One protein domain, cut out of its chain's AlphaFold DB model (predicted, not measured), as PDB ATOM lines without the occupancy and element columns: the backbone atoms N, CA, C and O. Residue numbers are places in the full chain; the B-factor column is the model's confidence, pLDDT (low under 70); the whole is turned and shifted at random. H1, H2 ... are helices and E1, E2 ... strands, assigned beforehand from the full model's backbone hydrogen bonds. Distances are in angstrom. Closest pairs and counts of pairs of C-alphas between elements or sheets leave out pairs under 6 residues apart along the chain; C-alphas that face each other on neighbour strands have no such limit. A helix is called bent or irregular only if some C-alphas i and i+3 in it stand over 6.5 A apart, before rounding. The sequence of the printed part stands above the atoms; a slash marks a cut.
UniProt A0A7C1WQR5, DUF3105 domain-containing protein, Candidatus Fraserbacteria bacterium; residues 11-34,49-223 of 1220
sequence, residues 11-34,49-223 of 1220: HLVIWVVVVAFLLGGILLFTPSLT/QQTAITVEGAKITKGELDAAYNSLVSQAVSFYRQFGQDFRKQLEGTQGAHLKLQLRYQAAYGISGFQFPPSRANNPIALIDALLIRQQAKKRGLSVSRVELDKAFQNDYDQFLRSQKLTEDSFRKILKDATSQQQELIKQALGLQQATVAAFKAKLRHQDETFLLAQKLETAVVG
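AT A GLANCE: This is residues 11 to 34 and 49 to 223 of the 1220 residues of the protein "DUF3105 domain-containing protein" of Candidatus Fraserbacteria bacterium (UniProt A0A7C1WQR5). This is a compact body of mostly crossed helices: H1, H8 and H9 run nearly the same way along its length, with H2 and the nearly end-to-end pair H4 and H5 on one side of them and H6 and H7 on the other. A small hairpin of two strands, E1 and E2, sits beside the first residues of H2 and H5, and a long loop, residues 110 to 126, links H4 to H5. The printed part has 199 residues, with nine named helices and two named strands in the order H1 E1 E2 H2 H3 H4 H5 H6 H7 H8 H9; the sheet, order E1 - E2, is antiparallel and the class is mostly helix. The radius of gyration of the C-alphas is 17.4 A, and the spans are 54 by 44 by 32 A.

HOW THE PARTS SIT: E1, residues 51 to 55, and E2, residues 58 to 61, form an antiparallel hairpin at 151 degrees, with N 55 and O 58 as well as N 60 and O 53 within hydrogen-bond range at 2.8 A. H2, residues 62 to 81, is the hub, touching four helices. H4, residues 93 to 109, touches it at a steep tilt of 64 degrees, opposite ways; their closest C-alphas, Tyr 69 and Arg 104, are 5.1 A apart. H8, residues 180 to 190, touches H2 about perpendicular, at 89 degrees, closest at C-alphas Ser 71 and Ala 189, 5.7 A. H1, residues 11 to 28, touches H2 with residues 23 to 27 alone, closest at C-alphas Leu 27 and Gln 75, 5.5 A. H3, residues 87 to 90, touches H2 closest at C-alphas Val 77 and Phe 87, 5.0 A. H5, residues 127 to 139, touches H4 at a shallow tilt of 12 degrees, closest at C-alphas Ala 108 and Leu 127, 5.1 A. H9, residues 197 to 222, touches H5 closest at C-alphas Ala 137 and Leu 217, 5.9 A. H6, residues 146 to 164, touches H9 at a steep tilt of 57 degrees, closest at C-alphas Phe 153 and Arg 205, 5.3 A. H7, residues 168 to 176, touches H9 closest at C-alphas Arg 172 and Val 197, 5.9 A. H2 and H9 are apart. Every O i to N i+4 pair is within hydrogen-bond range in H2, H4, H5, H6, H7, H8 and H9, and 12 of 14 in H1; H3 is too short for such a pair.

IN THESE COORDINATES: H1 begins at C-alpha 11 (321.975, -38.226, -46.866) and is 27.5 A long; it is irregular, but only just, with C-alphas 25 and 28 6.8 A apart. H2 is 28.1 A, H6 26.6 A and H4 24.0 A long. H9, 37.4 A, ends at C-alpha 222 (290.204, -18.370, -6.567).

THE WHOLE: The two C-alphas farthest apart, His 11 and Gly 223, are 56.9 A apart. Residues 35 to 48 are not printed, and C-alphas 34 and 49 are 10.4 A apart across the cut. The link H4 to H5 is long. The mean pLDDT of the printed part is 73.6; 67 residues are under 70, among them 11 to 34, 111 to 125 and 181 to 193.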
ATOM      1  N   HIS A  11     322.088 -39.365 -47.778       40.75
ATOM      2  CA  HIS A  11     321.975 -38.226 -46.866       40.75
ATOM      3  C   HIS A  11     320.636 -37.479 -46.986       40.75
ATOM      4  O   HIS A  11     320.096 -37.024 -45.983       40.75
ATOM      5  N   LEU A  12     320.047 -37.402 -48.181       33.12
ATOM      6  CA  LEU A  12     318.819 -36.639 -48.428       33.12
ATOM      7  C   LEU A  12     317.570 -37.382 -47.922       33.12
ATOM      8  O   LEU A  12     316.656 -36.770 -47.375       33.12
ATOM      9  N   VAL A  13     317.556 -38.715 -48.038       35.09
ATOM     10  CA  VAL A  13     316.439 -39.566 -47.590       35.09
ATOM     11  C   VAL A  13     316.380 -39.664 -46.062       35.09
ATOM     12  O   VAL A  13     315.294 -39.577 -45.491       35.09
ATOM     13  N   ILE A  14     317.532 -39.770 -45.389       42.09
ATOM     14  CA  ILE A  14     317.609 -39.756 -43.918       42.09
ATOM     15  C   ILE A  14     317.086 -38.421 -43.375       42.09
ATOM     16  O   ILE A  14     316.300 -38.402 -42.433       42.09
ATOM     17  N   TRP A  15     317.431 -37.308 -44.023       42.59
ATOM     18  CA  TRP A  15     316.999 -35.981 -43.601       42.59
ATOM     19  C   TRP A  15     315.513 -35.696 -43.830       42.59
ATOM     20  O   TRP A  15     314.871 -35.103 -42.967       42.59
ATOM     21  N   VAL A  16     314.931 -36.161 -44.938       38.88
ATOM     22  CA  VAL A  16     313.480 -36.052 -45.171       38.88
ATOM     23  C   VAL A  16     312.695 -36.854 -44.128       38.88
ATOM     24  O   VAL A  16     311.656 -36.392 -43.665       38.88
ATOM     25  N   VAL A  17     313.214 -38.008 -43.700       39.78
ATOM     26  CA  VAL A  17     312.606 -38.839 -42.649       39.78
ATOM     27  C   VAL A  17     312.771 -38.207 -41.264       39.78
ATOM     28  O   VAL A  17     311.800 -38.161 -40.517       39.78
ATOM     29  N   VAL A  18     313.942 -37.655 -40.933       44.72
ATOM     30  CA  VAL A  18     314.198 -36.966 -39.653       44.72
ATOM     31  C   VAL A  18     313.381 -35.678 -39.533       44.72
ATOM     32  O   VAL A  18     312.771 -35.441 -38.495       44.72
ATOM     33  N   VAL A  19     313.283 -34.880 -40.600       45.03
ATOM     34  CA  VAL A  19     312.436 -33.677 -40.641       45.03
ATOM     35  C   VAL A  19     310.957 -34.055 -40.595       45.03
ATOM     36  O   VAL A  19     310.196 -33.394 -39.901       45.03
ATOM     37  N   ALA A  20     310.529 -35.138 -41.250       41.44
ATOM     38  CA  ALA A  20     309.152 -35.626 -41.151       41.44
ATOM     39  C   ALA A  20     308.805 -36.192 -39.759       41.44
ATOM     40  O   ALA A  20     307.679 -36.000 -39.308       41.44
ATOM     41  N   PHE A  21     309.751 -36.840 -39.069       45.94
ATOM     42  CA  PHE A  21     309.575 -37.342 -37.699       45.94
ATOM     43  C   PHE A  21     309.559 -36.210 -36.672       45.94
ATOM     44  O   PHE A  21     308.640 -36.149 -35.858       45.94
ATOM     45  N   LEU A  22     310.506 -35.270 -36.766       43.12
ATOM     46  CA  LEU A  22     310.520 -34.050 -35.961       43.12
ATOM     47  C   LEU A  22     309.219 -33.263 -36.166       43.12
ATOM     48  O   LEU A  22     308.531 -32.954 -35.203       43.12
ATOM     49  N   LEU A  23     308.803 -33.025 -37.412       42.12
ATOM     50  CA  LEU A  23     307.542 -32.339 -37.707       42.12
ATOM     51  C   LEU A  23     306.298 -33.130 -37.290       42.12
ATOM     52  O   LEU A  23     305.256 -32.509 -37.156       42.12
ATOM     53  N   GLY A  24     306.372 -34.455 -37.123       40.00
ATOM     54  CA  GLY A  24     305.240 -35.320 -36.780       40.00
ATOM     55  C   GLY A  24     304.983 -35.454 -35.279       40.00
ATOM     56  O   GLY A  24     303.834 -35.616 -34.880       40.00
ATOM     57  N   GLY A  25     306.017 -35.353 -34.442       40.50
ATOM     58  CA  GLY A  25     305.855 -35.459 -32.994       40.50
ATOM     59  C   GLY A  25     306.126 -34.174 -32.199       40.50
ATOM     60  O   GLY A  25     305.756 -34.124 -31.030       40.50
ATOM     61  N   ILE A  26     306.674 -33.114 -32.803       45.38
ATOM     62  CA  ILE A  26     306.826 -31.791 -32.156       45.38
ATOM     63  C   ILE A  26     305.495 -31.022 -32.043       45.38
ATOM     64  O   ILE A  26     305.381 -30.117 -31.225       45.38
ATOM     65  N   LEU A  27     304.465 -31.402 -32.806       40.12
ATOM     66  CA  LEU A  27     303.185 -30.677 -32.948       40.12
ATOM     67  C   LEU A  27     302.357 -30.535 -31.670       40.12
ATOM     68  O   LEU A  27     301.371 -29.807 -31.677       40.12
ATOM     69  N   LEU A  28     302.724 -31.247 -30.609       38.09
ATOM     70  CA  LEU A  28     302.064 -31.149 -29.313       38.09
ATOM     71  C   LEU A  28     302.593 -29.941 -28.506       38.09
ATOM     72  O   LEU A  28     301.875 -29.361 -27.701       38.09
ATOM     73  N   PHE A  29     303.783 -29.424 -28.820       41.62
ATOM     74  CA  PHE A  29     304.377 -28.299 -28.100       41.62
ATOM     75  C   PHE A  29     304.528 -27.063 -29.009       41.62
ATOM     76  O   PHE A  29     304.967 -27.191 -30.149       41.62
ATOM     77  N   THR A  30     304.294 -25.857 -28.456       36.69
ATOM     78  CA  THR A  30     304.660 -24.483 -28.942       36.69
ATOM     79  C   THR A  30     303.510 -23.634 -29.553       36.69
ATOM     80  O   THR A  30     302.598 -24.246 -30.098       36.69
ATOM     81  N   PRO A  31     303.458 -22.266 -29.416       38.78
ATOM     82  CA  PRO A  31     304.580 -21.314 -29.340       38.78
ATOM     83  C   PRO A  31     304.984 -20.578 -28.033       38.78
ATOM     84  O   PRO A  31     304.576 -20.925 -26.934       38.78
ATOM     85  N   SER A  32     305.946 -19.664 -28.270       43.19
ATOM     86  CA  SER A  32     307.011 -18.906 -27.582       43.19
ATOM     87  C   SER A  32     306.692 -17.968 -26.407       43.19
ATOM     88  O   SER A  32     305.617 -17.403 -26.317       43.19
ATOM     89  N   LEU A  33     307.744 -17.717 -25.609       35.34
ATOM     90  CA  LEU A  33     308.270 -16.403 -25.186       35.34
ATOM     91  C   LEU A  33     309.810 -16.533 -25.149       35.34
ATOM     92  O   LEU A  33     310.305 -17.540 -24.634       35.34
ATOM     93  N   THR A  34     310.564 -15.547 -25.637       37.72
ATOM     94  CA  THR A  34     312.030 -15.455 -25.481       37.72
ATOM     95  C   THR A  34     312.377 -14.093 -24.898       37.72
ATOM     96  O   THR A  34     312.343 -13.108 -25.624       37.72
ATOM     97  N   GLN A  49     314.426  -8.032 -32.936       77.38
ATOM     98  CA  GLN A  49     314.392  -7.436 -31.590       77.38
ATOM     99  C   GLN A  49     313.476  -6.204 -31.500       77.38
ATOM    100  O   GLN A  49     313.185  -5.709 -30.407       77.38
ATOM    101  N   GLN A  50     312.979  -5.704 -32.636       85.00
ATOM    102  CA  GLN A  50     312.038  -4.587 -32.662       85.00
ATOM    103  C   GLN A  50     310.734  -4.946 -31.942       85.00
ATOM    104  O   GLN A  50     310.219  -6.060 -32.048       85.00
ATOM    105  N   THR A  51     310.163  -3.976 -31.228       90.06
ATOM    106  CA  THR A  51     308.905  -4.164 -30.493       90.06
ATOM    107  C   THR A  51     307.733  -4.280 -31.466       90.06
ATOM    108  O   THR A  51     307.486  -3.366 -32.247       90.06
ATOM    109  N   ALA A  52     306.999  -5.392 -31.410       90.31
ATOM    110  CA  ALA A  52     305.765  -5.600 -32.162       90.31
ATOM    111  C   ALA A  52     304.541  -5.129 -31.368       90.31
ATOM    112  O   ALA A  52     303.711  -4.389 -31.898       90.31
ATOM    113  N   ILE A  53     304.447  -5.551 -30.103       92.50
ATOM    114  CA  ILE A  53     303.319  -5.286 -29.202       92.50
ATOM    115  C   ILE A  53     303.875  -4.900 -27.825       92.50
ATOM    116  O   ILE A  53     304.899  -5.437 -27.407       92.50
ATOM    117  N   THR A  54     303.209  -4.005 -27.100       92.69
ATOM    118  CA  THR A  54     303.437  -3.785 -25.665       92.69
ATOM    119  C   THR A  54     302.190  -4.130 -24.863       92.69
ATOM    120  O   THR A  54     301.090  -3.781 -25.272       92.69
ATOM    121  N   VAL A  55     302.358  -4.807 -23.725       91.62
ATOM    122  CA  VAL A  55     301.293  -5.203 -22.788       91.62
ATOM    123  C   VAL A  55     301.668  -4.685 -21.404       91.62
ATOM    124  O   VAL A  55     302.642  -5.161 -20.817       91.62
ATOM    125  N   GLU A  56     300.948  -3.686 -20.892       90.94
ATOM    126  CA  GLU A  56     301.278  -3.030 -19.609       90.94
ATOM    127  C   GLU A  56     302.754  -2.577 -19.542       90.94
ATOM    128  O   GLU A  56     303.466  -2.781 -18.559       90.94
ATOM    129  N   GLY A  57     303.267  -2.041 -20.657       86.25
ATOM    130  CA  GLY A  57     304.662  -1.607 -20.801       86.25
ATOM    131  C   GLY A  57     305.689  -2.727 -21.033       86.25
ATOM    132  O   GLY A  57     306.816  -2.431 -21.434       86.25
ATOM    133  N   ALA A  58     305.331  -4.006 -20.862       88.88
ATOM    134  CA  ALA A  58     306.191  -5.128 -21.243       88.88
ATOM    135  C   ALA A  58     306.154  -5.349 -22.759       88.88
ATOM    136  O   ALA A  58     305.098  -5.269 -23.378       88.88
ATOM    137  N   LYS A  59     307.309  -5.625 -23.366       90.69
ATOM    138  CA  LYS A  59     307.456  -5.744 -24.823       90.69
ATOM    139  C   LYS A  59     307.215  -7.187 -25.280       90.69
ATOM    140  O   LYS A  59     307.575  -8.119 -24.577       90.69
ATOM    141  N   ILE A  60     306.654  -7.348 -26.472       88.38
ATOM    142  CA  ILE A  60     306.694  -8.555 -27.302       88.38
ATOM    143  C   ILE A  60     307.406  -8.145 -28.587       88.38
ATOM    144  O   ILE A  60     307.003  -7.183 -29.250       88.38
ATOM    145  N   THR A  61     308.476  -8.844 -28.930       87.69
ATOM    146  CA  THR A  61     309.285  -8.557 -30.120       87.69
ATOM    147  C   THR A  61     308.650  -9.114 -31.401       87.69
ATOM    148  O   THR A  61     307.790  -9.999 -31.358       87.69
ATOM    149  N   LYS A  62     309.066  -8.611 -32.572       84.12
ATOM    150  CA  LYS A  62     308.638  -9.154 -33.874       84.12
ATOM    151  C   LYS A  62     309.033 -10.624 -34.025       84.12
ATOM    152  O   LYS A  62     308.193 -11.427 -34.424       84.12
ATOM    153  N   GLY A  63     310.254 -10.985 -33.621       78.81
ATOM    154  CA  GLY A  63     310.733 -12.368 -33.663       78.81
ATOM    155  C   GLY A  63     309.886 -13.324 -32.817       78.81
ATOM    156  O   GLY A  63     309.546 -14.413 -33.273       78.81
ATOM    157  N   GLU A  64     309.462 -12.909 -31.617       76.81
ATOM    158  CA  GLU A  64     308.586 -13.725 -30.761       76.81
ATOM    159  C   GLU A  64     307.212 -13.977 -31.382       76.81
ATOM    160  O   GLU A  64     306.705 -15.102 -31.314       76.81
ATOM    161  N   LEU A  65     306.625 -12.941 -31.988       83.06
ATOM    162  CA  LEU A  65     305.329 -13.011 -32.656       83.06
ATOM    163  C   LEU A  65     305.385 -13.885 -33.916       83.06
ATOM    164  O   LEU A  65     304.501 -14.720 -34.121       83.06
ATOM    165  N   ASP A  66     306.426 -13.736 -34.738       80.50
ATOM    166  CA  ASP A  66     306.607 -14.535 -35.952       80.50
ATOM    167  C   ASP A  66     306.921 -15.999 -35.622       80.50
ATOM    168  O   ASP A  66     306.337 -16.901 -36.228       80.50
ATOM    169  N   ALA A  67     307.762 -16.263 -34.615       71.12
ATOM    170  CA  ALA A  67     307.982 -17.614 -34.100       71.12
ATOM    171  C   ALA A  67     306.666 -18.240 -33.621       71.12
ATOM    172  O   ALA A  67     306.425 -19.432 -33.846       71.12
ATOM    173  N   ALA A  68     305.790 -17.432 -33.012       74.88
ATOM    174  CA  ALA A  68     304.509 -17.921 -32.551       74.88
ATOM    175  C   ALA A  68     303.538 -18.270 -33.671       74.88
ATOM    176  O   ALA A  68     302.976 -19.366 -33.710       74.88
ATOM    177  N   TYR A  69     303.419 -17.376 -34.636       81.62
ATOM    178  CA  TYR A  69     302.666 -17.615 -35.853       81.62
ATOM    179  C   TYR A  69     303.174 -18.850 -36.627       81.62
ATOM    180  O   TYR A  69     302.377 -19.704 -37.020       81.62
ATOM    181  N   ASN A  70     304.490 -18.997 -36.801       74.25
ATOM    182  CA  ASN A  70     305.084 -20.104 -37.560       74.25
ATOM    183  C   ASN A  70     304.847 -21.472 -36.909       74.25
ATOM    184  O   ASN A  70     304.667 -22.468 -37.616       74.25
ATOM    185  N   SER A  71     304.792 -21.527 -35.578       68.81
ATOM    186  CA  SER A  71     304.409 -22.741 -34.855       68.81
ATOM    187  C   SER A  71     302.966 -23.155 -35.164       68.81
ATOM    188  O   SER A  71     302.733 -24.301 -35.553       68.81
ATOM    189  N   LEU A  72     302.006 -22.218 -35.107       72.38
ATOM    190  CA  LEU A  72     300.602 -22.494 -35.451       72.38
ATOM    191  C   LEU A  72     300.448 -22.950 -36.908       72.38
ATOM    192  O   LEU A  72     299.725 -23.905 -37.196       72.38
ATOM    193  N   VAL A  73     301.165 -22.311 -37.836       73.44
ATOM    194  CA  VAL A  73     301.194 -22.736 -39.244       73.44
ATOM    195  C   VAL A  73     301.750 -24.151 -39.372       73.44
ATOM    196  O   VAL A  73     301.196 -24.955 -40.115       73.44
ATOM    197  N   SER A  74     302.822 -24.481 -38.653       65.56
ATOM    198  CA  SER A  74     303.421 -25.821 -38.689       65.56
ATOM    199  C   SER A  74     302.458 -26.885 -38.157       65.56
ATOM    200  O   SER A  74     302.347 -27.959 -38.757       65.56
ATOM    201  N   GLN A  75     301.695 -26.555 -37.108       66.25
ATOM    202  CA  GLN A  75     300.617 -27.395 -36.581       66.25
ATOM    203  C   GLN A  75     299.544 -27.683 -37.625       66.25
ATOM    204  O   GLN A  75     299.256 -28.845 -37.926       66.25
ATOM    205  N   ALA A  76     299.017 -26.628 -38.247       64.38
ATOM    206  CA  ALA A  76     298.021 -26.755 -39.298       64.38
ATOM    207  C   ALA A  76     298.561 -27.539 -40.507       64.38
ATOM    208  O   ALA A  76     297.905 -28.461 -40.988       64.38
ATOM    209  N   VAL A  77     299.786 -27.257 -40.964       68.31
ATOM    210  CA  VAL A  77     300.417 -27.984 -42.080       68.31
ATOM    211  C   VAL A  77     300.469 -29.481 -41.817       68.31
ATOM    212  O   VAL A  77     300.137 -30.254 -42.713       68.31
ATOM    213  N   SER A  78     300.861 -29.909 -40.619       56.84
ATOM    214  CA  SER A  78     300.901 -31.340 -40.327       56.84
ATOM    215  C   SER A  78     299.507 -31.958 -40.242       56.84
ATOM    216  O   SER A  78     299.259 -33.005 -40.845       56.84
ATOM    217  N   PHE A  79     298.574 -31.277 -39.570       64.56
ATOM    218  CA  PHE A  79     297.193 -31.737 -39.467       64.56
ATOM    219  C   PHE A  79     296.549 -31.924 -40.845       64.56
ATOM    220  O   PHE A  79     295.907 -32.938 -41.086       64.56
ATOM    221  N   TYR A  80     296.739 -30.994 -41.779       60.66
ATOM    222  CA  TYR A  80     296.161 -31.098 -43.123       60.66
ATOM    223  C   TYR A  80     296.914 -32.082 -44.029       60.66
ATOM    224  O   TYR A  80     296.299 -32.731 -44.882       60.66
ATOM    225  N   ARG A  81     298.218 -32.283 -43.801       66.00
ATOM    226  CA  ARG A  81     299.025 -33.262 -44.543       66.00
ATOM    227  C   ARG A  81     298.509 -34.690 -44.366       66.00
ATOM    228  O   ARG A  81     298.545 -35.451 -45.332       66.00
ATOM    229  N   GLN A  82     297.982 -35.052 -43.192       57.19
ATOM    230  CA  GLN A  82     297.416 -36.392 -42.962       57.19
ATOM    231  C   GLN A  82     296.182 -36.686 -43.840       57.19
ATOM    232  O   GLN A  82     295.860 -37.844 -44.090       57.19
ATOM    233  N   PHE A  83     295.533 -35.639 -44.364       59.28
ATOM    234  CA  PHE A  83     294.408 -35.722 -45.300       59.28
ATOM    235  C   PHE A  83     294.824 -35.476 -46.762       59.28
ATOM    236  O   PHE A  83     293.967 -35.299 -47.627       59.28
ATOM    237  N   GLY A  84     296.131 -35.433 -47.057       61.03
ATOM    238  CA  GLY A  84     296.657 -35.160 -48.398       61.03
ATOM    239  C   GLY A  84     296.486 -33.709 -48.862       61.03
ATOM    240  O   GLY A  84     296.575 -33.445 -50.060       61.03
ATOM    241  N   GLN A  85     296.230 -32.773 -47.943       64.12
ATOM    242  CA  GLN A  85     296.065 -31.352 -48.246       64.12
ATOM    243  C   GLN A  85     297.332 -30.554 -47.911       64.12
ATOM    244  O   GLN A  85     298.027 -30.838 -46.934       64.12
ATOM    245  N   ASP A  86     297.618 -29.523 -48.709       78.38
ATOM    246  CA  ASP A  86     298.716 -28.585 -48.465       78.38
ATOM    247  C   ASP A  86     298.174 -27.276 -47.882       78.38
ATOM    248  O   ASP A  86     297.684 -26.409 -48.608       78.38
ATOM    249  N   PHE A  87     298.262 -27.134 -46.558       77.62
ATOM    250  CA  PHE A  87     297.786 -25.939 -45.860       77.62
ATOM    251  C   PHE A  87     298.524 -24.666 -46.292       77.62
ATOM    252  O   PHE A  87     297.936 -23.588 -46.266       77.62
ATOM    253  N   ARG A  88     299.787 -24.748 -46.741       83.31
ATOM    254  CA  ARG A  88     300.530 -23.542 -47.150       83.31
ATOM    255  C   ARG A  88     299.914 -22.886 -48.380       83.31
ATOM    256  O   ARG A  88     299.892 -21.663 -48.439       83.31
ATOM    257  N   LYS A  89     299.317 -23.673 -49.278       81.81
ATOM    258  CA  LYS A  89     298.553 -23.141 -50.416       81.81
ATOM    259  C   LYS A  89     297.314 -22.362 -49.981       81.81
ATOM    260  O   LYS A  89     296.930 -21.413 -50.648       81.81
ATOM    261  N   GLN A  90     296.706 -22.719 -48.850       82.69
ATOM    262  CA  GLN A  90     295.570 -21.970 -48.298       82.69
ATOM    263  C   GLN A  90     295.990 -20.612 -47.717       82.69
ATOM    264  O   GLN A  90     295.144 -19.751 -47.513       82.69
ATOM    265  N   LEU A  91     297.288 -20.407 -47.458       84.31
ATOM    266  CA  LEU A  91     297.854 -19.139 -46.990       84.31
ATOM    267  C   LEU A  91     298.247 -18.200 -48.149       84.31
ATOM    268  O   LEU A  91     298.769 -17.106 -47.909       84.31
ATOM    269  N   GLU A  92     298.017 -18.603 -49.398       82.75
ATOM    270  CA  GLU A  92     298.242 -17.784 -50.591       82.75
ATOM    271  C   GLU A  92     296.987 -16.973 -50.961       82.75
ATOM    272  O   GLU A  92     295.865 -17.312 -50.583       82.75
ATOM    273  N   GLY A  93     297.175 -15.877 -51.700       80.94
ATOM    274  CA  GLY A  93     296.078 -14.998 -52.116       80.94
ATOM    275  C   GLY A  93     295.489 -14.146 -50.987       80.94
ATOM    276  O   GLY A  93     296.017 -14.077 -49.875       80.94
ATOM    277  N   THR A  94     294.383 -13.469 -51.283       82.50
ATOM    278  CA  THR A  94     293.737 -12.496 -50.389       82.50
ATOM    279  C   THR A  94     293.104 -13.171 -49.174       82.50
ATOM    280  O   THR A  94     293.297 -12.742 -48.032       82.50
ATOM    281  N   GLN A  95     292.410 -14.290 -49.395       80.06
ATOM    282  CA  GLN A  95     291.855 -15.120 -48.325       80.06
ATOM    283  C   GLN A  95     292.963 -15.693 -47.439       80.06
ATOM    284  O   GLN A  95     292.865 -15.620 -46.213       80.06
ATOM    285  N   GLY A  96     294.047 -16.177 -48.048       86.25
ATOM    286  CA  GLY A  96     295.209 -16.660 -47.321       86.25
ATOM    287  C   GLY A  96     295.884 -15.572 -46.495       86.25
ATOM    288  O   GLY A  96     296.225 -15.816 -45.342       86.25
ATOM    289  N   ALA A  97     296.010 -14.349 -47.014       87.12
ATOM    290  CA  ALA A  97     296.555 -13.213 -46.271       87.12
ATOM    291  C   ALA A  97     295.728 -12.880 -45.016       87.12
ATOM    292  O   ALA A  97     296.282 -12.719 -43.927       87.12
ATOM    293  N   HIS A  98     294.398 -12.884 -45.130       88.06
ATOM    294  CA  HIS A  98     293.524 -12.729 -43.967       88.06
ATOM    295  C   HIS A  98     293.660 -13.886 -42.970       88.06
ATOM    296  O   HIS A  98     293.737 -13.643 -41.767       88.06
ATOM    297  N   LEU A  99     293.769 -15.129 -43.451       87.12
ATOM    298  CA  LEU A  99     294.026 -16.287 -42.594       87.12
ATOM    299  C   LEU A  99     295.376 -16.166 -41.867       87.12
ATOM    300  O   LEU A  99     295.457 -16.468 -40.677       87.12
ATOM    301  N   LYS A 100     296.431 -15.654 -42.520       89.81
ATOM    302  CA  LYS A 100     297.708 -15.348 -41.850       89.81
ATOM    303  C   LYS A 100     297.515 -14.343 -40.719       89.81
ATOM    304  O   LYS A 100     298.091 -14.520 -39.650       89.81
ATOM    305  N   LEU A 101     296.705 -13.309 -40.941       90.25
ATOM    306  CA  LEU A 101     296.406 -12.297 -39.932       90.25
ATOM    307  C   LEU A 101     295.627 -12.888 -38.747       90.25
ATOM    308  O   LEU A 101     295.974 -12.620 -37.599       90.25
ATOM    309  N   GLN A 102     294.665 -13.775 -39.016       88.94
ATOM    310  CA  GLN A 102     293.944 -14.529 -37.989       88.94
ATOM    311  C   GLN A 102     294.879 -15.436 -37.175       88.94
ATOM    312  O   GLN A 102     294.800 -15.453 -35.949       88.94
ATOM    313  N   LEU A 103     295.806 -16.147 -37.825       86.00
ATOM    314  CA  LEU A 103     296.801 -16.977 -37.140       86.00
ATOM    315  C   LEU A 103     297.795 -16.132 -36.327       86.00
ATOM    316  O   LEU A 103     298.160 -16.521 -35.222       86.00
ATOM    317  N   ARG A 104     298.209 -14.958 -36.822       89.75
ATOM    318  CA  ARG A 104     299.031 -13.996 -36.058       89.75
ATOM    319  C   ARG A 104     298.277 -13.455 -34.844       89.75
ATOM    320  O   ARG A 104     298.860 -13.316 -33.772       89.75
ATOM    321  N   TYR A 105     296.981 -13.196 -34.988       90.19
ATOM    322  CA  TYR A 105     296.122 -12.824 -33.869       90.19
ATOM    323  C   TYR A 105     296.025 -13.947 -32.849       90.19
ATOM    324  O   TYR A 105     296.269 -13.701 -31.675       90.19
ATOM    325  N   GLN A 106     295.787 -15.183 -33.280       85.44
ATOM    326  CA  GLN A 106     295.783 -16.351 -32.402       85.44
ATOM    327  C   GLN A 106     297.143 -16.573 -31.717       85.44
ATOM    328  O   GLN A 106     297.181 -16.956 -30.553       85.44
ATOM    329  N   ALA A 107     298.260 -16.291 -32.385       83.31
ATOM    330  CA  ALA A 107     299.591 -16.358 -31.784       83.31
ATOM    331  C   ALA A 107     299.772 -15.336 -30.641       83.31
ATOM    332  O   ALA A 107     300.359 -15.652 -29.604       83.31
ATOM    333  N   ALA A 108     299.232 -14.125 -30.807       87.75
ATOM    334  CA  ALA A 108     299.279 -13.080 -29.785       87.75
ATOM    335  C   ALA A 108     298.241 -13.286 -28.662       87.75
ATOM    336  O   ALA A 108     298.572 -13.128 -27.487       87.75
ATOM    337  N   TYR A 109     297.000 -13.643 -29.016       82.25
ATOM    338  CA  TYR A 109     295.814 -13.657 -28.149       82.25
ATOM    339  C   TYR A 109     295.342 -15.042 -27.695       82.25
ATOM    340  O   TYR A 109     294.544 -15.099 -26.763       82.25
ATOM    341  N   GLY A 110     295.783 -16.129 -28.320       73.12
ATOM    342  CA  GLY A 110     295.280 -17.483 -28.066       73.12
ATOM    343  C   GLY A 110     293.960 -17.780 -28.782       73.12
ATOM    344  O   GLY A 110     293.400 -16.930 -29.473       73.12
ATOM    345  N   ILE A 111     293.459 -19.011 -28.634       57.94
ATOM    346  CA  ILE A 111     292.143 -19.419 -29.153       57.94
ATOM    347  C   ILE A 111     291.073 -18.989 -28.145       57.94
ATOM    348  O   ILE A 111     291.054 -19.462 -27.006       57.94
ATOM    349  N   SER A 112     290.153 -18.118 -28.559       46.59
ATOM    350  CA  SER A 112     288.967 -17.783 -27.769       46.59
ATOM    351  C   SER A 112     288.100 -19.035 -27.580       46.59
ATOM    352  O   SER A 112     287.569 -19.590 -28.535       46.59
ATOM    353  N   GLY A 113     287.976 -19.494 -26.333       42.97
ATOM    354  CA  GLY A 113     287.158 -20.657 -25.967       42.97
ATOM    355  C   GLY A 113     287.932 -21.862 -25.431       42.97
ATOM    356  O   GLY A 113     287.299 -22.832 -25.024       42.97
ATOM    357  N   PHE A 114     289.270 -21.820 -25.372       37.88
ATOM    358  CA  PHE A 114     290.025 -22.897 -24.733       37.88
ATOM    359  C   PHE A 114     290.113 -22.711 -23.213       37.88
ATOM    360  O   PHE A 114     290.485 -21.662 -22.692       37.88
ATOM    361  N   GLN A 115     289.734 -23.776 -22.520       43.44
ATOM    362  CA  GLN A 115     289.733 -23.938 -21.077       43.44
ATOM    363  C   GLN A 115     291.151 -23.782 -20.485       43.44
ATOM    364  O   GLN A 115     292.050 -24.554 -20.813       43.44
ATOM    365  N   PHE A 116     291.341 -22.789 -19.611       41.00
ATOM    366  CA  PHE A 116     292.617 -22.481 -18.952       41.00
ATOM    367  C   PHE A 116     292.832 -23.359 -17.698       41.00
ATOM    368  O   PHE A 116     291.851 -23.604 -17.004       41.00
ATOM    369  N   PRO A 117     294.061 -23.802 -17.376       44.44
ATOM    370  CA  PRO A 117     295.169 -24.008 -18.296       44.44
ATOM    371  C   PRO A 117     294.976 -25.341 -19.058       44.44
ATOM    372  O   PRO A 117     294.556 -26.344 -18.469       44.44
ATOM    373  N   PRO A 118     295.272 -25.402 -20.366       42.59
ATOM    374  CA  PRO A 118     295.322 -26.678 -21.068       42.59
ATOM    375  C   PRO A 118     296.407 -27.571 -20.452       42.59
ATOM    376  O   PRO A 118     297.385 -27.090 -19.884       42.59
ATOM    377  N   SER A 119     296.245 -28.887 -20.578       43.28
ATOM    378  CA  SER A 119     297.293 -29.860 -20.255       43.28
ATOM    379  C   SER A 119     298.652 -29.417 -20.812       43.28
ATOM    380  O   SER A 119     298.704 -29.028 -21.983       43.28
ATOM    381  N   ARG A 120     299.727 -29.571 -20.018       51.31
ATOM    382  CA  ARG A 120     301.130 -29.252 -20.373       51.31
ATOM    383  C   ARG A 120     301.539 -29.655 -21.793       51.31
ATOM    384  O   ARG A 120     302.358 -28.995 -22.414       51.31
ATOM    385  N   ALA A 121     300.939 -30.730 -22.296       41.50
ATOM    386  CA  ALA A 121     301.376 -31.407 -23.495       41.50
ATOM    387  C   ALA A 121     300.845 -30.857 -24.824       41.50
ATOM    388  O   ALA A 121     301.489 -31.181 -25.800       41.50
ATOM    389  N   ASN A 122     299.720 -30.116 -24.916       43.31
ATOM    390  CA  ASN A 122     298.995 -30.003 -26.207       43.31
ATOM    391  C   ASN A 122     298.496 -28.606 -26.628       43.31
ATOM    392  O   ASN A 122     297.954 -28.491 -27.725       43.31
ATOM    393  N   ASN A 123     298.601 -27.560 -25.797       48.44
ATOM    394  CA  ASN A 123     298.195 -26.214 -26.215       48.44
ATOM    395  C   ASN A 123     299.065 -25.119 -25.574       48.44
ATOM    396  O   ASN A 123     299.130 -25.018 -24.350       48.44
ATOM    397  N   PRO A 124     299.721 -24.280 -26.378       55.97
ATOM    398  CA  PRO A 124     300.600 -23.220 -25.905       55.97
ATOM    399  C   PRO A 124     299.836 -22.045 -25.285       55.97
ATOM    400  O   PRO A 124     298.767 -21.655 -25.760       55.97
ATOM    401  N   ILE A 125     300.429 -21.430 -24.260       62.81
ATOM    402  CA  ILE A 125     299.951 -20.155 -23.711       62.81
ATOM    403  C   ILE A 125     300.286 -19.050 -24.721       62.81
ATOM    404  O   ILE A 125     301.425 -18.948 -25.174       62.81
ATOM    405  N   ALA A 126     299.303 -18.224 -25.081       77.12
ATOM    406  CA  ALA A 126     299.513 -17.102 -25.991       77.12
ATOM    407  C   ALA A 126     300.459 -16.047 -25.399       77.12
ATOM    408  O   ALA A 126     300.522 -15.880 -24.181       77.12
ATOM    409  N   LEU A 127     301.153 -15.291 -26.256       83.44
ATOM    410  CA  LEU A 127     302.183 -14.333 -25.826       83.44
ATOM    411  C   LEU A 127     301.659 -13.309 -24.806       83.44
ATOM    412  O   LEU A 127     302.290 -13.076 -23.773       83.44
ATOM    413  N   ILE A 128     300.484 -12.729 -25.070       88.25
ATOM    414  CA  ILE A 128     299.852 -11.748 -24.176       88.25
ATOM    415  C   ILE A 128     299.443 -12.413 -22.857       88.25
ATOM    416  O   ILE A 128     299.649 -11.839 -21.788       88.25
ATOM    417  N   ASP A 129     298.913 -13.636 -22.914       86.88
ATOM    418  CA  ASP A 129     298.450 -14.348 -21.722       86.88
ATOM    419  C   ASP A 129     299.617 -14.683 -20.792       86.88
ATOM    420  O   ASP A 129     299.555 -14.439 -19.589       86.88
ATOM    421  N   ALA A 130     300.717 -15.179 -21.360       84.31
ATOM    422  CA  ALA A 130     301.919 -15.517 -20.615       84.31
ATOM    423  C   ALA A 130     302.544 -14.286 -19.934       84.31
ATOM    424  O   ALA A 130     302.978 -14.378 -18.782       84.31
ATOM    425  N   LEU A 131     302.549 -13.123 -20.598       88.44
ATOM    426  CA  LEU A 131     302.996 -11.867 -19.984       88.44
ATOM    427  C   LEU A 131     302.091 -11.435 -18.827       88.44
ATOM    428  O   LEU A 131     302.600 -11.143 -17.742       88.44
ATOM    429  N   LEU A 132     300.769 -11.445 -19.023       89.69
ATOM    430  CA  LEU A 132     299.810 -11.065 -17.984       89.69
ATOM    431  C   LEU A 132     299.901 -11.986 -16.760       89.69
ATOM    432  O   LEU A 132     299.930 -11.495 -15.632       89.69
ATOM    433  N   ILE A 133     300.022 -13.302 -16.961       88.94
ATOM    434  CA  ILE A 133     300.205 -14.281 -15.875       88.94
ATOM    435  C   ILE A 133     301.441 -13.936 -15.050       88.94
ATOM    436  O   ILE A 133     301.356 -13.829 -13.828       88.94
ATOM    437  N   ARG A 134     302.588 -13.713 -15.698       88.00
ATOM    438  CA  ARG A 134     303.846 -13.414 -14.996       88.00
ATOM    439  C   ARG A 134     303.798 -12.084 -14.261       88.00
ATOM    440  O   ARG A 134     304.274 -12.003 -13.132       88.00
ATOM    441  N   GLN A 135     303.212 -11.055 -14.868       90.88
ATOM    442  CA  GLN A 135     303.027  -9.759 -14.217       90.88
ATOM    443  C   GLN A 135     302.131  -9.881 -12.978       90.88
ATOM    444  O   GLN A 135     302.483  -9.364 -11.918       90.88
ATOM    445  N   GLN A 136     301.011 -10.605 -13.073       93.31
ATOM    446  CA  GLN A 136     300.106 -10.793 -11.937       93.31
ATOM    447  C   GLN A 136     300.687 -11.695 -10.849       93.31
ATOM    448  O   GLN A 136     300.471 -11.416  -9.668       93.31
ATOM    449  N   ALA A 137     301.443 -12.727 -11.226       92.19
ATOM    450  CA  ALA A 137     302.169 -13.573 -10.291       92.19
ATOM    451  C   ALA A 137     303.231 -12.760  -9.534       92.19
ATOM    452  O   ALA A 137     303.242 -12.769  -8.304       92.19
ATOM    453  N   LYS A 138     304.026 -11.949 -10.248       92.50
ATOM    454  CA  LYS A 138     304.999 -11.025  -9.647       92.50
ATOM    455  C   LYS A 138     304.330 -10.022  -8.704       92.50
ATOM    456  O   LYS A 138     304.809  -9.834  -7.592       92.50
ATOM    457  N   LYS A 139     303.206  -9.415  -9.111       93.38
ATOM    458  CA  LYS A 139     302.431  -8.470  -8.281       93.38
ATOM    459  C   LYS A 139     301.934  -9.101  -6.971       93.38
ATOM    460  O   LYS A 139     301.733  -8.384  -6.001       93.38
ATOM    461  N   ARG A 140     301.747 -10.425  -6.938       94.81
ATOM    462  CA  ARG A 140     301.298 -11.203  -5.768       94.81
ATOM    463  C   ARG A 140     302.431 -11.911  -5.022       94.81
ATOM    464  O   ARG A 140     302.149 -12.705  -4.134       94.81
ATOM    465  N   GLY A 141     303.692 -11.671  -5.386       94.88
ATOM    466  CA  GLY A 141     304.839 -12.336  -4.760       94.88
ATOM    467  C   GLY A 141     304.910 -13.847  -5.019       94.88
ATOM    468  O   GLY A 141     305.583 -14.561  -4.282       94.88
ATOM    469  N   LEU A 142     304.223 -14.352  -6.048       94.94
ATOM    470  CA  LEU A 142     304.256 -15.768  -6.413       94.94
ATOM    471  C   LEU A 142     305.542 -16.077  -7.185       94.94
ATOM    472  O   LEU A 142     305.880 -15.392  -8.150       94.94
ATOM    473  N   SER A 143     306.232 -17.143  -6.786       93.00
ATOM    474  CA  SER A 143     307.444 -17.636  -7.442       93.00
ATOM    475  C   SER A 143     307.406 -19.157  -7.605       93.00
ATOM    476  O   SER A 143     306.649 -19.861  -6.927       93.00
ATOM    477  N   VAL A 144     308.205 -19.673  -8.540       92.44
ATOM    478  CA  VAL A 144     308.407 -21.112  -8.747       92.44
ATOM    479  C   VAL A 144     309.777 -21.475  -8.196       92.44
ATOM    480  O   VAL A 144     310.784 -20.870  -8.566       92.44
ATOM    481  N   SER A 145     309.829 -22.456  -7.296       93.94
ATOM    482  CA  SER A 145     311.110 -22.910  -6.751       93.94
ATOM    483  C   SER A 145     311.922 -23.645  -7.822       93.94
ATOM    484  O   SER A 145     311.368 -24.298  -8.709       93.94
ATOM    485  N   ARG A 146     313.255 -23.602  -7.718       92.62
ATOM    486  CA  ARG A 146     314.141 -24.304  -8.658       92.62
ATOM    487  C   ARG A 146     313.845 -25.808  -8.729       92.62
ATOM    488  O   ARG A 146     313.828 -26.356  -9.823       92.62
ATOM    489  N   VAL A 147     313.556 -26.439  -7.589       93.69
ATOM    490  CA  VAL A 147     313.241 -27.877  -7.489       93.69
ATOM    491  C   VAL A 147     311.937 -28.218  -8.214       93.69
ATOM    492  O   VAL A 147     311.881 -29.184  -8.972       93.69
ATOM    493  N   GLU A 148     310.893 -27.416  -8.004       92.50
ATOM    494  CA  GLU A 148     309.595 -27.584  -8.665       92.50
ATOM    495  C   GLU A 148     309.726 -27.438 -10.186       92.50
ATOM    496  O   GLU A 148     309.206 -28.265 -10.939       92.50
ATOM    497  N   LEU A 149     310.485 -26.430 -10.622       91.31
ATOM    498  CA  LEU A 149     310.757 -26.171 -12.027       91.31
ATOM    499  C   LEU A 149     311.579 -27.287 -12.676       91.31
ATOM    500  O   LEU A 149     311.207 -27.765 -13.740       91.31
ATOM    501  N   ASP A 150     312.674 -27.719 -12.042       91.12
ATOM    502  CA  ASP A 150     313.523 -28.799 -12.553       91.12
ATOM    503  C   ASP A 150     312.724 -30.100 -12.690       91.12
ATOM    504  O   ASP A 150     312.818 -30.770 -13.715       91.12
ATOM    505  N   LYS A 151     311.874 -30.434 -11.711       91.25
ATOM    506  CA  LYS A 151     311.020 -31.627 -11.775       91.25
ATOM    507  C   LYS A 151     310.002 -31.558 -12.915       91.25
ATOM    508  O   LYS A 151     309.811 -32.550 -13.614       91.25
ATOM    509  N   ALA A 152     309.328 -30.418 -13.089       86.00
ATOM    510  CA  ALA A 152     308.379 -30.236 -14.186       86.00
ATOM    511  C   ALA A 152     309.081 -30.343 -15.546       86.00
ATOM    512  O   ALA A 152     308.675 -31.149 -16.377       86.00
ATOM    513  N   PHE A 153     310.196 -29.629 -15.695       88.31
ATOM    514  CA  PHE A 153     311.010 -29.626 -16.901       88.31
ATOM    515  C   PHE A 153     311.542 -31.008 -17.280       88.31
ATOM    516  O   PHE A 153     311.447 -31.394 -18.443       88.31
ATOM    517  N   GLN A 154     312.089 -31.771 -16.329       88.75
ATOM    518  CA  GLN A 154     312.614 -33.106 -16.631       88.75
ATOM    519  C   GLN A 154     311.509 -34.051 -17.105       88.75
ATOM    520  O   GLN A 154     311.699 -34.756 -18.092       88.75
ATOM    521  N   ASN A 155     310.335 -34.022 -16.466       86.75
ATOM    522  CA  ASN A 155     309.201 -34.842 -16.891       86.75
ATOM    523  C   ASN A 155     308.779 -34.531 -18.333       86.75
ATOM    524  O   ASN A 155     308.602 -35.449 -19.136       86.75
ATOM    525  N   ASP A 156     308.635 -33.249 -18.660       79.25
ATOM    526  CA  ASP A 156     308.169 -32.804 -19.969       79.25
ATOM    527  C   ASP A 156     309.243 -33.045 -21.053       79.25
ATOM    528  O   ASP A 156     308.928 -33.478 -22.166       79.25
ATOM    529  N   TYR A 157     310.528 -32.870 -20.720       85.38
ATOM    530  CA  TYR A 157     311.644 -33.163 -21.622       85.38
ATOM    531  C   TYR A 157     311.789 -34.666 -21.900       85.38
ATOM    532  O   TYR A 157     311.927 -35.072 -23.058       85.38
ATOM    533  N   ASP A 158     311.687 -35.507 -20.870       84.75
ATOM    534  CA  ASP A 158     311.708 -36.965 -21.009       84.75
ATOM    535  C   ASP A 158     310.507 -37.468 -21.807       84.75
ATOM    536  O   ASP A 158     310.641 -38.351 -22.659       84.75
ATOM    537  N   GLN A 159     309.323 -36.906 -21.563       78.81
ATOM    538  CA  GLN A 159     308.127 -37.223 -22.333       78.81
ATOM    539  C   GLN A 159     308.306 -36.845 -23.805       78.81
ATOM    540  O   GLN A 159     307.963 -37.646 -24.680       78.81
ATOM    541  N   PHE A 160     308.877 -35.671 -24.090       78.44
ATOM    542  CA  PHE A 160     309.236 -35.274 -25.447       78.44
ATOM    543  C   PHE A 160     310.156 -36.324 -26.084       78.44
ATOM    544  O   PHE A 160     309.775 -36.923 -27.089       78.44
ATOM    545  N   LEU A 161     311.294 -36.646 -25.466       80.12
ATOM    546  CA  LEU A 161     312.238 -37.635 -25.998       80.12
ATOM    547  C   LEU A 161     311.584 -39.009 -26.236       80.12
ATOM    548  O   LEU A 161     311.717 -39.577 -27.323       80.12
ATOM    549  N   ARG A 162     310.796 -39.512 -25.274       80.19
ATOM    550  CA  ARG A 162     310.065 -40.790 -25.386       80.19
ATOM    551  C   ARG A 162     309.037 -40.772 -26.515       80.19
ATOM    552  O   ARG A 162     308.970 -41.731 -27.283       80.19
ATOM    553  N   SER A 163     308.264 -39.694 -26.642       64.81
ATOM    554  CA  SER A 163     307.249 -39.550 -27.695       64.81
ATOM    555  C   SER A 163     307.868 -39.522 -29.095       64.81
ATOM    556  O   SER A 163     307.306 -40.097 -30.026       64.81
ATOM    557  N   GLN A 164     309.063 -38.935 -29.224       67.94
ATOM    558  CA  GLN A 164     309.815 -38.896 -30.479       67.94
ATOM    559  C   GLN A 164     310.650 -40.156 -30.726       67.94
ATOM    560  O   GLN A 164     311.218 -40.304 -31.808       67.94
ATOM    561  N   LYS A 165     310.744 -41.061 -29.741       79.38
ATOM    562  CA  LYS A 165     311.669 -42.206 -29.748       79.38
ATOM    563  C   LYS A 165     313.128 -41.768 -29.972       79.38
ATOM    564  O   LYS A 165     313.871 -42.428 -30.695       79.38
ATOM    565  N   LEU A 166     313.520 -40.646 -29.364       81.19
ATOM    566  CA  LEU A 166     314.860 -40.059 -29.450       81.19
ATOM    567  C   LEU A 166     315.601 -40.185 -28.113       81.19
ATOM    568  O   LEU A 166     314.996 -40.131 -27.046       81.19
ATOM    569  N   THR A 167     316.929 -40.283 -28.174       89.69
ATOM    570  CA  THR A 167     317.825 -39.963 -27.049       89.69
ATOM    571  C   THR A 167     318.318 -38.520 -27.168       89.69
ATOM    572  O   THR A 167     318.340 -37.966 -28.272       89.69
ATOM    573  N   GLU A 168     318.768 -37.903 -26.073       89.12
ATOM    574  CA  GLU A 168     319.332 -36.546 -26.127       89.12
ATOM    575  C   GLU A 168     320.525 -36.449 -27.091       89.12
ATOM    576  O   GLU A 168     320.604 -35.498 -27.869       89.12
ATOM    577  N   ASP A 169     321.408 -37.448 -27.106       88.56
ATOM    578  CA  ASP A 169     322.556 -37.478 -28.018       88.56
ATOM    579  C   ASP A 169     322.121 -37.562 -29.478       88.56
ATOM    580  O   ASP A 169     322.651 -36.844 -30.331       88.56
ATOM    581  N   SER A 170     321.111 -38.386 -29.773       82.06
ATOM    582  CA  SER A 170     320.549 -38.462 -31.122       82.06
ATOM    583  C   SER A 170     319.912 -37.133 -31.535       82.06
ATOM    584  O   SER A 170     320.129 -36.678 -32.656       82.06
ATOM    585  N   PHE A 171     319.219 -36.448 -30.619       82.81
ATOM    586  CA  PHE A 171     318.627 -35.137 -30.875       82.81
ATOM    587  C   PHE A 171     319.700 -34.065 -31.102       82.81
ATOM    588  O   PHE A 171     319.626 -33.301 -32.063       82.81
ATOM    589  N   ARG A 172     320.753 -34.052 -30.278       87.31
ATOM    590  CA  ARG A 172     321.911 -33.161 -30.430       87.31
ATOM    591  C   ARG A 172     322.611 -33.362 -31.766       87.31
ATOM    592  O   ARG A 172     322.936 -32.379 -32.427       87.31
ATOM    593  N   LYS A 173     322.822 -34.617 -32.162       81.62
ATOM    594  CA  LYS A 173     323.456 -34.970 -33.433       81.62
ATOM    595  C   LYS A 173     322.615 -34.520 -34.623       81.62
ATOM    596  O   LYS A 173     323.150 -33.882 -35.521       81.62
ATOM    597  N   ILE A 174     321.302 -34.763 -34.584       76.44
ATOM    598  CA  ILE A 174     320.369 -34.280 -35.609       76.44
ATOM    599  C   ILE A 174     320.506 -32.766 -35.774       76.44
ATOM    600  O   ILE A 174     320.732 -32.287 -36.873       76.44
ATOM    601  N   LEU A 175     320.431 -32.005 -34.685       78.81
ATOM    602  CA  LEU A 175     320.524 -30.548 -34.756       78.81
ATOM    603  C   LEU A 175     321.877 -30.048 -35.288       78.81
ATOM    604  O   LEU A 175     321.914 -29.092 -36.060       78.81
ATOM    605  N   LYS A 176     322.979 -30.706 -34.907       82.75
ATOM    606  CA  LYS A 176     324.339 -30.355 -35.339       82.75
ATOM    607  C   LYS A 176     324.575 -30.624 -36.828       82.75
ATOM    608  O   LYS A 176     325.189 -29.799 -37.494       82.75
ATOM    609  N   ASP A 177     324.084 -31.752 -37.335       81.81
ATOM    610  CA  ASP A 177     324.358 -32.219 -38.701       81.81
ATOM    611  C   ASP A 177     323.408 -31.587 -39.748       81.81
ATOM    612  O   ASP A 177     323.477 -31.915 -40.935       81.81
ATOM    613  N   ALA A 178     322.492 -30.709 -39.319       74.38
ATOM    614  CA  ALA A 178     321.525 -30.026 -40.174       74.38
ATOM    615  C   ALA A 178     322.206 -29.043 -41.138       74.38
ATOM    616  O   ALA A 178     323.002 -28.202 -40.719       74.38
ATOM    617  N   THR A 179     321.831 -29.086 -42.421       78.12
ATOM    618  CA  THR A 179     322.230 -28.067 -43.407       78.12
ATOM    619  C   THR A 179     321.674 -26.695 -43.029       78.12
ATOM    620  O   THR A 179     320.681 -26.611 -42.312       78.12
ATOM    621  N   SER A 180     322.228 -25.602 -43.563       73.69
ATOM    622  CA  SER A 180     321.728 -24.245 -43.274       73.69
ATOM    623  C   SER A 180     320.225 -24.094 -43.544       73.69
ATOM    624  O   SER A 180     319.503 -23.507 -42.743       73.69
ATOM    625  N   GLN A 181     319.719 -24.709 -44.619       64.31
ATOM    626  CA  GLN A 181     318.287 -24.714 -44.935       64.31
ATOM    627  C   GLN A 181     317.466 -25.536 -43.924       64.31
ATOM    628  O   GLN A 181     316.354 -25.154 -43.569       64.31
ATOM    629  N   GLN A 182     318.001 -26.656 -43.433       62.19
ATOM    630  CA  GLN A 182     317.345 -27.483 -42.416       62.19
ATOM    631  C   GLN A 182     317.378 -26.827 -41.039       62.19
ATOM    632  O   GLN A 182     316.372 -26.857 -40.341       62.19
ATOM    633  N   GLN A 183     318.491 -26.195 -40.663       68.50
ATOM    634  CA  GLN A 183     318.583 -25.406 -39.439       68.50
ATOM    635  C   GLN A 183     317.558 -24.279 -39.447       68.50
ATOM    636  O   GLN A 183     316.903 -24.055 -38.436       68.50
ATOM    637  N   GLU A 184     317.364 -23.621 -40.588       61.59
ATOM    638  CA  GLU A 184     316.350 -22.583 -40.736       61.59
ATOM    639  C   GLU A 184     314.930 -23.136 -40.547       61.59
ATOM    640  O   GLU A 184     314.156 -22.608 -39.752       61.59
ATOM    641  N   LEU A 185     314.609 -24.275 -41.167       56.25
ATOM    642  CA  LEU A 185     313.320 -24.947 -40.976       56.25
ATOM    643  C   LEU A 185     313.100 -25.417 -39.532       56.25
ATOM    644  O   LEU A 185     311.986 -25.322 -39.024       56.25
ATOM    645  N   ILE A 186     314.142 -25.913 -38.865       64.75
ATOM    646  CA  ILE A 186     314.083 -26.359 -37.470       64.75
ATOM    647  C   ILE A 186     313.885 -25.160 -36.541       64.75
ATOM    648  O   ILE A 186     313.021 -25.217 -35.669       64.75
ATOM    649  N   LYS A 187     314.630 -24.064 -36.741       66.25
ATOM    650  CA  LYS A 187     314.443 -22.803 -36.006       66.25
ATOM    651  C   LYS A 187     313.013 -22.294 -36.152       66.25
ATOM    652  O   LYS A 187     312.390 -21.961 -35.149       66.25
ATOM    653  N   GLN A 188     312.465 -22.317 -37.366       56.62
ATOM    654  CA  GLN A 188     311.094 -21.887 -37.645       56.62
ATOM    655  C   GLN A 188     310.041 -22.820 -37.029       56.62
ATOM    656  O   GLN A 188     309.096 -22.342 -36.407       56.62
ATOM    657  N   ALA A 189     310.206 -24.140 -37.156       54.53
ATOM    658  CA  ALA A 189     309.257 -25.128 -36.637       54.53
ATOM    659  C   ALA A 189     309.253 -25.190 -35.104       54.53
ATOM    660  O   ALA A 189     308.197 -25.309 -34.487       54.53
ATOM    661  N   LEU A 190     310.431 -25.089 -34.483       61.12
ATOM    662  CA  LEU A 190     310.589 -25.109 -33.031       61.12
ATOM    663  C   LEU A 190     310.535 -23.721 -32.398       61.12
ATOM    664  O   LEU A 190     310.578 -23.640 -31.172       61.12
ATOM    665  N   GLY A 191     310.447 -22.643 -33.180       58.50
ATOM    666  CA  GLY A 191     310.515 -21.260 -32.700       58.50
ATOM    667  C   GLY A 191     311.741 -21.013 -31.819       58.50
ATOM    668  O   GLY A 191     311.581 -20.612 -30.665       58.50
ATOM    669  N   LEU A 192     312.932 -21.351 -32.324       64.06
ATOM    670  CA  LEU A 192     314.221 -21.192 -31.641       64.06
ATOM    671  C   LEU A 192     315.094 -20.174 -32.382       64.06
ATOM    672  O   LEU A 192     315.146 -20.196 -33.606       64.06
ATOM    673  N   GLN A 193     315.859 -19.363 -31.644       62.19
ATOM    674  CA  GLN A 193     316.891 -18.492 -32.236       62.19
ATOM    675  C   GLN A 193     318.060 -19.295 -32.821       62.19
ATOM    676  O   GLN A 193     318.654 -18.923 -33.828       62.19
ATOM    677  N   GLN A 194     318.384 -20.425 -32.192       73.06
ATOM    678  CA  GLN A 194     319.401 -21.361 -32.653       73.06
ATOM    679  C   GLN A 194     318.826 -22.771 -32.595       73.06
ATOM    680  O   GLN A 194     318.202 -23.146 -31.601       73.06
ATOM    681  N   ALA A 195     319.054 -23.572 -33.633       76.75
ATOM    682  CA  ALA A 195     318.652 -24.974 -33.660       76.75
ATOM    683  C   ALA A 195     319.586 -25.812 -32.766       76.75
ATOM    684  O   ALA A 195     320.378 -26.601 -33.262       76.75
ATOM    685  N   THR A 196     319.540 -25.620 -31.442       83.56
ATOM    686  CA  THR A 196     320.364 -26.356 -30.468       83.56
ATOM    687  C   THR A 196     319.516 -26.965 -29.354       83.56
ATOM    688  O   THR A 196     318.462 -26.442 -28.986       83.56
ATOM    689  N   VAL A 197     319.999 -28.067 -28.765       82.62
ATOM    690  CA  VAL A 197     319.338 -28.709 -27.612       82.62
ATOM    691  C   VAL A 197     319.250 -27.744 -26.431       82.62
ATOM    692  O   VAL A 197     318.237 -27.715 -25.742       82.62
ATOM    693  N   ALA A 198     320.283 -26.924 -26.217       84.62
ATOM    694  CA  ALA A 198     320.303 -25.930 -25.148       84.62
ATOM    695  C   ALA A 198     319.190 -24.885 -25.323       84.62
ATOM    696  O   ALA A 198     318.462 -24.612 -24.370       84.62
ATOM    697  N   ALA A 199     319.006 -24.365 -26.541       76.88
ATOM    698  CA  ALA A 199     317.924 -23.431 -26.844       76.88
ATOM    699  C   ALA A 199     316.541 -24.075 -26.641       76.88
ATOM    700  O   ALA A 199     315.653 -23.457 -26.055       76.88
ATOM    701  N   PHE A 200     316.370 -25.334 -27.060       80.62
ATOM    702  CA  PHE A 200     315.123 -26.074 -26.852       80.62
ATOM    703  C   PHE A 200     314.820 -26.321 -25.365       80.62
ATOM    704  O   PHE A 200     313.710 -26.053 -24.912       80.62
ATOM    705  N   LYS A 201     315.810 -26.767 -24.581       84.62
ATOM    706  CA  LYS A 201     315.666 -26.980 -23.132       84.62
ATOM    707  C   LYS A 201     315.330 -25.684 -22.393       84.62
ATOM    708  O   LYS A 201     314.427 -25.673 -21.563       84.62
ATOM    709  N   ALA A 202     316.028 -24.593 -22.714       81.38
ATOM    710  CA  ALA A 202     315.760 -23.281 -22.131       81.38
ATOM    711  C   ALA A 202     314.320 -22.826 -22.413       81.38
ATOM    712  O   ALA A 202     313.637 -22.332 -21.516       81.38
ATOM    713  N   LYS A 203     313.837 -23.057 -23.640       75.12
ATOM    714  CA  LYS A 203     312.455 -22.772 -24.024       75.12
ATOM    715  C   LYS A 203     311.448 -23.588 -23.214       75.12
ATOM    716  O   LYS A 203     310.530 -22.995 -22.653       75.12
ATOM    717  N   LEU A 204     311.613 -24.910 -23.157       78.50
ATOM    718  CA  LEU A 204     310.686 -25.796 -22.449       78.50
ATOM    719  C   LEU A 204     310.588 -25.415 -20.967       78.50
ATOM    720  O   LEU A 204     309.502 -25.156 -20.464       78.50
ATOM    721  N   ARG A 205     311.739 -25.201 -20.321       84.75
ATOM    722  CA  ARG A 205     311.812 -24.764 -18.923       84.75
ATOM    723  C   ARG A 205     311.033 -23.470 -18.665       84.75
ATOM    724  O   ARG A 205     310.361 -23.334 -17.653       84.75
ATOM    725  N   HIS A 206     311.086 -22.511 -19.580       78.50
ATOM    726  CA  HIS A 206     310.352 -21.250 -19.452       78.50
ATOM    727  C   HIS A 206     308.829 -21.421 -19.626       78.50
ATOM    728  O   HIS A 206     308.036 -20.690 -19.020       78.50
ATOM    729  N   GLN A 207     308.403 -22.388 -20.445       76.00
ATOM    730  CA  GLN A 207     306.994 -22.766 -20.560       76.00
ATOM    731  C   GLN A 207     306.504 -23.412 -19.261       76.00
ATOM    732  O   GLN A 207     305.471 -22.989 -18.741       76.00
ATOM    733  N   ASP A 208     307.289 -24.327 -18.690       83.19
ATOM    734  CA  ASP A 208     306.987 -24.966 -17.406       83.19
ATOM    735  C   ASP A 208     306.878 -23.948 -16.277       83.19
ATOM    736  O   ASP A 208     305.924 -23.976 -15.504       83.19
ATOM    737  N   GLU A 209     307.805 -22.991 -16.215       87.56
ATOM    738  CA  GLU A 209     307.751 -21.906 -15.237       87.56
ATOM    739  C   GLU A 209     306.452 -21.101 -15.363       87.56
ATOM    740  O   GLU A 209     305.777 -20.849 -14.369       87.56
ATOM    741  N   THR A 210     306.050 -20.740 -16.583       84.12
ATOM    742  CA  THR A 210     304.810 -19.971 -16.815       84.12
ATOM    743  C   THR A 210     303.573 -20.769 -16.441       84.12
ATOM    744  O   THR A 210     302.646 -20.222 -15.850       84.12
ATOM    745  N   PHE A 211     303.557 -22.057 -16.777       83.94
ATOM    746  CA  PHE A 211     302.470 -22.963 -16.440       83.94
ATOM    747  C   PHE A 211     302.333 -23.124 -14.920       83.94
ATOM    748  O   PHE A 211     301.234 -23.009 -14.382       83.94
ATOM    749  N   LEU A 212     303.446 -23.316 -14.212       88.75
ATOM    750  CA  LEU A 212     303.465 -23.405 -12.751       88.75
ATOM    751  C   LEU A 212     303.047 -22.080 -12.098       88.75
ATOM    752  O   LEU A 212     302.263 -22.086 -11.150       88.75
ATOM    753  N   LEU A 213     303.492 -20.935 -12.629       89.31
ATOM    754  CA  LEU A 213     303.013 -19.620 -12.189       89.31
ATOM    755  C   LEU A 213     301.505 -19.468 -12.412       89.31
ATOM    756  O   LEU A 213     300.829 -18.944 -11.533       89.31
ATOM    757  N   ALA A 214     300.969 -19.947 -13.538       87.00
ATOM    758  CA  ALA A 214     299.535 -19.926 -13.810       87.00
ATOM    759  C   ALA A 214     298.749 -20.764 -12.792       87.00
ATOM    760  O   ALA A 214     297.758 -20.275 -12.266       87.00
ATOM    761  N   GLN A 215     299.218 -21.970 -12.448       86.75
ATOM    762  CA  GLN A 215     298.584 -22.823 -11.429       86.75
ATOM    763  C   GLN A 215     298.610 -22.189 -10.031       86.75
ATOM    764  O   GLN A 215     297.614 -22.202  -9.302       86.75
ATOM    765  N   LYS A 216     299.749 -21.599  -9.645       90.88
ATOM    766  CA  LYS A 216     299.864 -20.871  -8.374       90.88
ATOM    767  C   LYS A 216     298.952 -19.648  -8.356       90.88
ATOM    768  O   LYS A 216     298.324 -19.371  -7.339       90.88
ATOM    769  N   LEU A 217     298.864 -18.931  -9.475       91.06
ATOM    770  CA  LEU A 217     298.006 -17.763  -9.626       91.06
ATOM    771  C   LEU A 217     296.522 -18.140  -9.590       91.06
ATOM    772  O   LEU A 217     295.759 -17.449  -8.931       91.06
ATOM    773  N   GLU A 218     296.127 -19.245 -10.225       89.81
ATOM    774  CA  GLU A 218     294.777 -19.814 -10.146       89.81
ATOM    775  C   GLU A 218     294.388 -20.096  -8.696       89.81
ATOM    776  O   GLU A 218     293.379 -19.578  -8.214       89.81
ATOM    777  N   THR A 219     295.255 -20.797  -7.963       87.19
ATOM    778  CA  THR A 219     295.049 -21.080  -6.535       87.19
ATOM    779  C   THR A 219     294.949 -19.790  -5.708       87.19
ATOM    780  O   THR A 219     294.065 -19.662  -4.865       87.19
ATOM    781  N   ALA A 220     295.825 -18.810  -5.960       90.88
ATOM    782  CA  ALA A 220     295.870 -17.551  -5.216       90.88
ATOM    783  C   ALA A 220     294.694 -16.604  -5.517       90.88
ATOM    784  O   ALA A 220     294.335 -15.793  -4.669       90.88
ATOM    785  N   VAL A 221     294.126 -16.662  -6.725       90.56
ATOM    786  CA  VAL A 221     293.001 -15.812  -7.149       90.56
ATOM    787  C   VAL A 221     291.667 -16.400  -6.708       90.56
ATOM    788  O   VAL A 221     290.809 -15.657  -6.240       90.56
ATOM    789  N   VAL A 222     291.478 -17.710  -6.877       90.12
ATOM    790  CA  VAL A 222     290.204 -18.370  -6.567       90.12
ATOM    791  C   VAL A 222     290.057 -18.624  -5.065       90.12
ATOM    792  O   VAL A 222     288.960 -18.475  -4.530       90.12
ATOM    793  N   GLY A 223     291.151 -18.974  -4.379       88.06
ATOM    794  CA  GLY A 223     291.121 -19.375  -2.973       88.06
ATOM    795  C   GLY A 223     290.533 -20.775  -2.755       88.06
ATOM    796  O   GLY A 223     290.327 -21.544  -3.696       88.06
TER     797      GLY A 223